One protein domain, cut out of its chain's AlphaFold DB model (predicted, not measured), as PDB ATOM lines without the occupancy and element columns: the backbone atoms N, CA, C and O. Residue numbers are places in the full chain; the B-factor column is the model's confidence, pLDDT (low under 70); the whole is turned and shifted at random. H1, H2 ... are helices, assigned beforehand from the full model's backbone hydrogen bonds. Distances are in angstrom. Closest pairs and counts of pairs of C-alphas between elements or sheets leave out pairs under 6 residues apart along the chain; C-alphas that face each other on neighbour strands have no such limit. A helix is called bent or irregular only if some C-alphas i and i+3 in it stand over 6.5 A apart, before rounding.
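What this domain is: This is residues 10 to 70 of the 94 residues of an uncharacterized protein of Aegilops tauschii subsp. strangulata (UniProt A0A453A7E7). One long helix, H2, forms the backbone of the shape, with H3 folded back from one of its ends as the second arm of a narrow, open V and the short helix H1 set crosswise at its other end. H2 and H3 make a helical hairpin that meets near the turn and opens away from it; residues 29 to 34 of H2 stand free, and so do residues 62 to 70, of which 62 to 66 belong to H3. The printed part has 61 residues, with three named helices in the order H1, H2, H3 and no named strand; the class is all helix. The whole is loose, with a radius of gyration of the C-alphas of 14.8 A, and elongated, spanning 44 by 23 by 14 A.

Where its parts are: The longest helix, H2, is residues 21 to 45 and measures 35.8 A from first to last C-alpha, from C-alpha 21 at (30.817, -23.194, -14.924) to C-alpha 45 at (54.734, -45.431, -0.212). H3, residues 47 to 66, measures 28.0 A and ends with C-alpha 66 at (32.117, -30.297, 6.222). H3 is irregular, with C-alphas 48 and 51 being 8.4 A apart, and it has a kink of 41 degrees near residue 54. H1, residues 10 to 17, is 10.5 A long and begins with C-alpha 10 at (36.116, -22.107, -10.127).

How they stand to each other: H2 touches both other helices, each with a part of its length alone. With residues 39 to 43 it touches residues 50 to 57 of H3; the closest C-alphas are those of Arg 43 and Leu 50, 6.0 A apart. The two run opposite ways at a shallow tilt of 28 degrees, a helical hairpin, and the line of H3 is a rough one. With residues 21 to 28 H2 touches H1; the closest C-alphas are those of Ile 10 and Ala 24, 5.8 A apart. H1 and H2 are about perpendicular, at 74 degrees. H1 and H3 are apart. In H1 every O i to N i+4 pair is within hydrogen-bond range, while H2 has 19 of 21 and H3 12 of 16.

The domain as a whole: The two C-alphas farthest apart are those of His 18 and Ala 48, at 44.2 A, while the first and last printed C-alphas, of Ile 10 and Lys 70, are 12.9 A apart. Without the stretches that stand free, the body of 46 residues spans 44 by 17 by 14 A. The links from H1 to H2, three residues, and from H2 to H3, one residue, are tight, and there is no long link. The printed part has no cut. The mean pLDDT of the printed part is 94.8, and no printed residue is under 70.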
ATOM      1  N   ILE A  10      37.054 -22.012  -8.997       95.50
ATOM      2  CA  ILE A  10      36.116 -22.107 -10.127       95.50
ATOM      3  C   ILE A  10      36.190 -20.835 -10.974       95.50
ATOM      4  O   ILE A  10      36.449 -20.899 -12.169       95.50
ATOM      5  N   GLU A  11      36.025 -19.670 -10.348       96.19
ATOM      6  CA  GLU A  11      36.042 -18.384 -11.059       96.19
ATOM      7  C   GLU A  11      37.403 -18.084 -11.674       96.19
ATOM      8  O   GLU A  11      37.483 -17.569 -12.785       96.19
ATOM      9  N   SER A  12      38.474 -18.433 -10.963       97.06
ATOM     10  CA  SER A  12      39.837 -18.291 -11.470       97.06
ATOM     11  C   SER A  12      40.047 -19.165 -12.707       97.06
ATOM     12  O   SER A  12      40.600 -18.691 -13.696       97.06
ATOM     13  N   TYR A  13      39.546 -20.406 -12.684       98.06
ATOM     14  CA  TYR A  13      39.625 -21.328 -13.815       98.06
ATOM     15  C   TYR A  13      38.817 -20.829 -15.018       98.06
ATOM     16  O   TYR A  13      39.342 -20.780 -16.129       98.06
ATOM     17  N   ILE A  14      37.578 -20.380 -14.801       98.25
ATOM     18  CA  ILE A  14      36.732 -19.791 -15.852       98.25
ATOM     19  C   ILE A  14      37.402 -18.563 -16.460       98.25
ATOM     20  O   ILE A  14      37.455 -18.429 -17.678       98.25
ATOM     21  N   ASN A  15      37.947 -17.672 -15.632       97.56
ATOM     22  CA  ASN A  15      38.625 -16.477 -16.118       97.56
ATOM     23  C   ASN A  15      39.878 -16.816 -16.941       97.56
ATOM     24  O   ASN A  15      40.159 -16.143 -17.927       97.56
ATOM     25  N   GLN A  16      40.618 -17.856 -16.551       98.31
ATOM     26  CA  GLN A  16      41.827 -18.294 -17.249       98.31
ATOM     27  C   GLN A  16      41.530 -19.030 -18.565       98.31
ATOM     28  O   GLN A  16      42.281 -18.878 -19.527       98.31
ATOM     29  N   HIS A  17      40.476 -19.846 -18.605       97.94
ATOM     30  CA  HIS A  17      40.202 -20.763 -19.717       97.94
ATOM     31  C   HIS A  17      38.973 -20.388 -20.554       97.94
ATOM     32  O   HIS A  17      38.698 -21.047 -21.553       97.94
ATOM     33  N   HIS A  18      38.247 -19.337 -20.166       97.88
ATOM     34  CA  HIS A  18      37.029 -18.846 -20.819       97.88
ATOM     35  C   HIS A  18      35.984 -19.948 -21.069       97.88
ATOM     36  O   HIS A  18      35.335 -19.981 -22.114       97.88
ATOM     37  N   CYS A  19      35.844 -20.872 -20.115       97.81
ATOM     38  CA  CYS A  19      34.926 -22.005 -20.191       97.81
ATOM     39  C   CYS A  19      33.626 -21.748 -19.415       97.81
ATOM     40  O   CYS A  19      33.469 -20.717 -18.763       97.81
ATOM     41  N   THR A  20      32.690 -22.698 -19.474       98.19
ATOM     42  CA  THR A  20      31.479 -22.641 -18.646       98.19
ATOM     43  C   THR A  20      31.765 -23.077 -17.209       98.19
ATOM     44  O   THR A  20      32.789 -23.712 -16.921       98.19
ATOM     45  N   ASP A  21      30.832 -22.754 -16.318       96.75
ATOM     46  CA  ASP A  21      30.817 -23.194 -14.924       96.75
ATOM     47  C   ASP A  21      30.909 -24.721 -14.813       96.75
ATOM     48  O   ASP A  21      31.733 -25.232 -14.054       96.75
ATOM     49  N   GLU A  22      30.125 -25.449 -15.612       97.62
ATOM     50  CA  GLU A  22      30.096 -26.915 -15.608       97.62
ATOM     51  C   GLU A  22      31.467 -27.499 -15.959       97.62
ATOM     52  O   GLU A  22      31.970 -28.356 -15.238       97.62
ATOM     53  N   VAL A  23      32.115 -26.975 -17.006       98.12
ATOM     54  CA  VAL A  23      33.455 -27.424 -17.413       98.12
ATOM     55  C   VAL A  23      34.479 -27.170 -16.306       98.12
ATOM     56  O   VAL A  23      35.298 -28.038 -16.008       98.12
ATOM     57  N   ALA A  24      34.438 -25.998 -15.666       98.19
ATOM     58  CA  ALA A  24      35.352 -25.676 -14.573       98.19
ATOM     59  C   ALA A  24      35.148 -26.594 -13.357       98.19
ATOM     60  O   ALA A  24      36.117 -27.010 -12.718       98.19
ATOM     61  N   MET A  25      33.893 -26.920 -13.040       96.44
ATOM     62  CA  MET A  25      33.542 -27.818 -11.942       96.44
ATOM     63  C   MET A  25      33.985 -29.247 -12.222       96.44
ATOM     64  O   MET A  25      34.635 -29.829 -11.360       96.44
ATOM     65  N   ASP A  26      33.753 -29.766 -13.427       97.94
ATOM     66  CA  ASP A  26      34.211 -31.101 -13.821       97.94
ATOM     67  C   ASP A  26      35.741 -31.221 -13.735       97.94
ATOM     68  O   ASP A  26      36.278 -32.230 -13.268       97.94
ATOM     69  N   VAL A  27      36.480 -30.185 -14.146       98.19
ATOM     70  CA  VAL A  27      37.947 -30.173 -14.029       98.19
ATOM     71  C   VAL A  27      38.386 -30.175 -12.566       98.19
ATOM     72  O   VAL A  27      39.259 -30.959 -12.189       98.19
ATOM     73  N   LEU A  28      37.796 -29.322 -11.729       96.88
ATOM     74  CA  LEU A  28      38.156 -29.249 -10.312       96.88
ATOM     75  C   LEU A  28      37.767 -30.518  -9.546       96.88
ATOM     76  O   LEU A  28      38.543 -30.962  -8.700       96.88
ATOM     77  N   ASP A  29      36.632 -31.136  -9.869       95.25
ATOM     78  CA  ASP A  29      36.214 -32.410  -9.283       95.25
ATOM     79  C   ASP A  29      37.204 -33.529  -9.658       95.25
ATOM     80  O   ASP A  29      37.643 -34.278  -8.783       95.25
ATOM     81  N   ASN A  30      37.676 -33.578 -10.910       97.56
ATOM     82  CA  ASN A  30      38.734 -34.513 -11.316       97.56
ATOM     83  C   ASN A  30      40.053 -34.285 -10.556       97.56
ATOM     84  O   ASN A  30      40.688 -35.245 -10.116       97.56
ATOM     85  N   LEU A  31      40.454 -33.026 -10.339       97.19
ATOM     86  CA  LEU A  31      41.648 -32.703  -9.548       97.19
ATOM     87  C   LEU A  31      41.516 -33.166  -8.090       97.19
ATOM     88  O   LEU A  31      42.485 -33.650  -7.501       97.19
ATOM     89  N   VAL A  32      40.322 -33.043  -7.502       94.50
ATOM     90  CA  VAL A  32      40.035 -33.554  -6.155       94.50
ATOM     91  C   VAL A  32      40.133 -35.082  -6.118       94.50
ATOM     92  O   VAL A  32      40.748 -35.625  -5.196       94.50
ATOM     93  N   GLU A  33      39.590 -35.782  -7.114       95.50
ATOM     94  CA  GLU A  33      39.689 -37.245  -7.212       95.50
ATOM     95  C   GLU A  33      41.140 -37.731  -7.354       95.50
ATOM     96  O   GLU A  33      41.564 -38.685  -6.692       95.50
ATOM     97  N   ASP A  34      41.958 -37.048  -8.149       97.75
ATOM     98  CA  ASP A  34      43.377 -37.386  -8.280       97.75
ATOM     99  C   ASP A  34      44.173 -37.091  -6.997       97.75
ATOM    100  O   ASP A  34      45.045 -37.877  -6.590       97.75
ATOM    101  N   ALA A  35      43.828 -36.019  -6.277       95.00
ATOM    102  CA  ALA A  35      44.387 -35.738  -4.956       95.00
ATOM    103  C   ALA A  35      44.011 -36.824  -3.925       95.00
ATOM    104  O   ALA A  35      44.832 -37.189  -3.069       95.00
ATOM    105  N   TRP A  36      42.811 -37.405  -4.026       94.62
ATOM    106  CA  TRP A  36      42.403 -38.555  -3.217       94.62
ATOM    107  C   TRP A  36      43.240 -39.799  -3.499       94.62
ATOM    108  O   TRP A  36      43.736 -40.425  -2.553       94.62
ATOM    109  N   LYS A  37      43.454 -40.140  -4.777       96.00
ATOM    110  CA  LYS A  37      44.324 -41.261  -5.180       96.00
ATOM    111  C   LYS A  37      45.736 -41.081  -4.625       96.00
ATOM    112  O   LYS A  37      46.265 -41.997  -3.999       96.00
ATOM    113  N   THR A  38      46.291 -39.877  -4.748       96.06
ATOM    114  CA  THR A  38      47.619 -39.527  -4.216       96.06
ATOM    115  C   THR A  38      47.692 -39.699  -2.696       96.06
ATOM    116  O   THR A  38      48.622 -40.313  -2.172       96.06
ATOM    117  N   THR A  39      46.677 -39.217  -1.969       93.44
ATOM    118  CA  THR A  39      46.589 -39.364  -0.504       93.44
ATOM    119  C   THR A  39      46.523 -40.833  -0.082       93.44
ATOM    120  O   THR A  39      47.121 -41.226   0.921       93.44
ATOM    121  N   ASN A  40      45.798 -41.661  -0.838       93.50
ATOM    122  CA  ASN A  40      45.698 -43.092  -0.572       93.50
ATOM    123  C   ASN A  40      47.017 -43.816  -0.858       93.50
ATOM    124  O   ASN A  40      47.463 -44.588  -0.009       93.50
ATOM    125  N   GLN A  41      47.665 -43.518  -1.986       96.31
ATOM    126  CA  GLN A  41      48.952 -44.099  -2.366       96.31
ATOM    127  C   GLN A  41      50.045 -43.794  -1.329       96.31
ATOM    128  O   GLN A  41      50.802 -44.681  -0.938       96.31
ATOM    129  N   ALA A  42      50.060 -42.574  -0.778       95.50
ATOM    130  CA  ALA A  42      51.035 -42.166   0.232       95.50
ATOM    131  C   ALA A  42      51.040 -43.051   1.495       95.50
ATOM    132  O   ALA A  42      52.067 -43.134   2.167       95.50
ATOM    133  N   ARG A  43      49.929 -43.725   1.832       93.69
ATOM    134  CA  ARG A  43      49.895 -44.676   2.962       93.69
ATOM    135  C   ARG A  43      50.748 -45.917   2.710       93.69
ATOM    136  O   ARG A  43      51.265 -46.482   3.668       93.69
ATOM    137  N   PHE A  44      50.884 -46.318   1.450       95.38
ATOM    138  CA  PHE A  44      51.708 -47.447   1.038       95.38
ATOM    139  C   PHE A  44      53.162 -47.007   0.847       95.38
ATOM    140  O   PHE A  44      54.063 -47.597   1.436       95.38
ATOM    141  N   ASP A  45      53.384 -45.906   0.124       96.94
ATOM    142  CA  ASP A  45      54.734 -45.431  -0.212       96.94
ATOM    143  C   ASP A  45      55.508 -44.915   1.007       96.94
ATOM    144  O   ASP A  45      56.738 -44.964   1.051       96.94
ATOM    145  N   ARG A  46      54.800 -44.385   2.013       93.69
ATOM    146  CA  ARG A  46      55.394 -43.748   3.200       93.69
ATOM    147  C   ARG A  46      55.047 -44.497   4.483       93.69
ATOM    148  O   ARG A  46      54.739 -43.874   5.498       93.69
ATOM    149  N   GLY A  47      55.136 -45.828   4.457       92.00
ATOM    150  CA  GLY A  47      54.820 -46.686   5.607       92.00
ATOM    151  C   GLY A  47      55.557 -46.304   6.902       92.00
ATOM    152  O   GLY A  47      54.958 -46.301   7.975       92.00
ATOM    153  N   ALA A  48      56.818 -45.865   6.813       96.44
ATOM    154  CA  ALA A  48      57.586 -45.397   7.976       96.44
ATOM    155  C   ALA A  48      56.990 -44.144   8.657       96.44
ATOM    156  O   ALA A  48      57.235 -43.898   9.835       96.44
ATOM    157  N   LEU A  49      56.193 -43.356   7.930       96.25
ATOM    158  CA  LEU A  49      55.527 -42.141   8.411       96.25
ATOM    159  C   LEU A  49      54.008 -42.325   8.524       96.25
ATOM    160  O   LEU A  49      53.269 -41.339   8.578       96.25
ATOM    161  N   LEU A  50      53.523 -43.568   8.566       95.12
ATOM    162  CA  LEU A  50      52.095 -43.878   8.513       95.12
ATOM    163  C   LEU A  50      51.238 -43.102   9.535       95.12
ATOM    164  O   LEU A  50      50.170 -42.627   9.139       95.12
ATOM    165  N   PRO A  51      51.661 -42.873  10.800       96.25
ATOM    166  CA  PRO A  51      50.889 -42.047  11.732       96.25
ATOM    167  C   PRO A  51      50.667 -40.612  11.233       96.25
ATOM    168  O   PRO A  51      49.559 -40.080  11.327       96.25
ATOM    169  N   LEU A  52      51.698 -39.993  10.650       95.81
ATOM    170  CA  LEU A  52      51.615 -38.644  10.090       95.81
ATOM    171  C   LEU A  52      50.740 -38.622   8.833       95.81
ATOM    172  O   LEU A  52      49.855 -37.772   8.715       95.81
ATOM    173  N   VAL A  53      50.936 -39.585   7.926       96.12
ATOM    174  CA  VAL A  53      50.127 -39.713   6.703       96.12
ATOM    175  C   VAL A  53      48.650 -39.893   7.049       96.12
ATOM    176  O   VAL A  53      47.790 -39.234   6.468       96.12
ATOM    177  N   ASN A  54      48.336 -40.726   8.043       95.75
ATOM    178  CA  ASN A  54      46.963 -40.923   8.494       95.75
ATOM    179  C   ASN A  54      46.359 -39.656   9.095       95.75
ATOM    180  O   ASN A  54      45.181 -39.393   8.867       95.75
ATOM    181  N   ARG A  55      47.143 -38.834   9.802       95.69
ATOM    182  CA  ARG A  55      46.660 -37.545  10.317       95.69
ATOM    183  C   ARG A  55      46.255 -36.599   9.186       95.69
ATOM    184  O   ARG A  55      45.159 -36.046   9.240       95.69
ATOM    185  N   VAL A  56      47.092 -36.462   8.156       94.00
ATOM    186  CA  VAL A  56      46.777 -35.647   6.968       94.00
ATOM    187  C   VAL A  56      45.550 -36.204   6.255       94.00
ATOM    188  O   VAL A  56      44.604 -35.474   5.981       94.00
ATOM    189  N   ALA A  57      45.504 -37.514   6.031       94.31
ATOM    190  CA  ALA A  57      44.395 -38.118   5.315       94.31
ATOM    191  C   ALA A  57      43.065 -38.054   6.090       94.31
ATOM    192  O   ALA A  57      42.004 -37.942   5.481       94.31
ATOM    193  N   ASN A  58      43.097 -38.103   7.425       94.12
ATOM    194  CA  ASN A  58      41.913 -37.891   8.258       94.12
ATOM    195  C   ASN A  58      41.417 -36.440   8.182       94.12
ATOM    196  O   ASN A  58      40.205 -36.224   8.155       94.12
ATOM    197  N   LEU A  59      42.325 -35.461   8.081       93.25
ATOM    198  CA  LEU A  59      41.959 -34.068   7.820       93.25
ATOM    199  C   LEU A  59      41.319 -33.908   6.433       93.25
ATOM    200  O   LEU A  59      40.270 -33.288   6.318       93.25
ATOM    201  N   THR A  60      41.869 -34.528   5.388       92.06
ATOM    202  CA  THR A  60      41.235 -34.512   4.057       92.06
ATOM    203  C   THR A  60      39.836 -35.137   4.098       92.06
ATOM    204  O   THR A  60      38.889 -34.604   3.522       92.06
ATOM    205  N   LYS A  61      39.657 -36.236   4.847       91.19
ATOM    206  CA  LYS A  61      38.344 -36.887   5.015       91.19
ATOM    207  C   LYS A  61      37.338 -35.990   5.719       91.19
ATOM    208  O   LYS A  61      36.165 -36.021   5.348       91.19
ATOM    209  N   SER A  62      37.755 -35.173   6.685       89.75
ATOM    210  CA  SER A  62      36.824 -34.263   7.358       89.75
ATOM    211  C   SER A  62      36.249 -33.214   6.398       89.75
ATOM    212  O   SER A  62      35.082 -32.855   6.544       89.75
ATOM    213  N   MET A  63      36.976 -32.810   5.350       91.19
ATOM    214  CA  MET A  63      36.451 -31.886   4.334       91.19
ATOM    215  C   MET A  63      35.226 -32.454   3.607       91.19
ATOM    216  O   MET A  63      34.268 -31.725   3.359       91.19
ATOM    217  N   THR A  64      35.187 -33.770   3.364       87.25
ATOM    218  CA  THR A  64      34.009 -34.431   2.761       87.25
ATOM    219  C   THR A  64      32.778 -34.384   3.658       87.25
ATOM    220  O   THR A  64      31.657 -34.449   3.165       87.25
ATOM    221  N   LEU A  65      32.968 -34.273   4.975       85.19
ATOM    222  CA  LEU A  65      31.891 -34.112   5.943       85.19
ATOM    223  C   LEU A  65      31.431 -32.651   6.018       85.19
ATOM    224  O   LEU A  65      30.231 -32.379   6.054       85.19
ATOM    225  N   LEU A  66      32.385 -31.722   6.049       88.38
ATOM    226  CA  LEU A  66      32.117 -30.297   6.222       88.38
ATOM    227  C   LEU A  66      31.478 -29.662   4.984       88.38
ATOM    228  O   LEU A  66      30.594 -28.826   5.139       88.38
ATOM    229  N   PHE A  67      31.880 -30.092   3.786       90.25
ATOM    230  CA  PHE A  67      31.484 -29.468   2.518       90.25
ATOM    231  C   PHE A  67      30.650 -30.380   1.610       90.25
ATOM    232  O   PHE A  67      30.476 -30.112   0.418       90.25
ATOM    233  N   ARG A  68      30.113 -31.479   2.161       86.75
ATOM    234  CA  ARG A  68      29.305 -32.438   1.398       86.75
ATOM    235  C   ARG A  68      28.136 -31.748   0.700       86.75
ATOM    236  O   ARG A  68      27.454 -30.920   1.305       86.75
ATOM    237  N   ASN A  69      27.838 -32.179  -0.525       87.25
ATOM    238  CA  ASN A  69      26.716 -31.686  -1.332       87.25
ATOM    239  C   ASN A  69      26.781 -30.171  -1.592       87.25
ATOM    240  O   ASN A  69      25.739 -29.527  -1.691       87.25
ATOM    241  N   LYS A  70      27.994 -29.603  -1.677       86.69
ATOM    242  CA  LYS A  70      28.230 -28.169  -1.918       86.69
ATOM    243  C   LYS A  70      27.610 -27.264  -0.835       86.69
ATOM    244  O   LYS A  70      27.249 -26.123  -1.107       86.69
TER     245      LYS A  70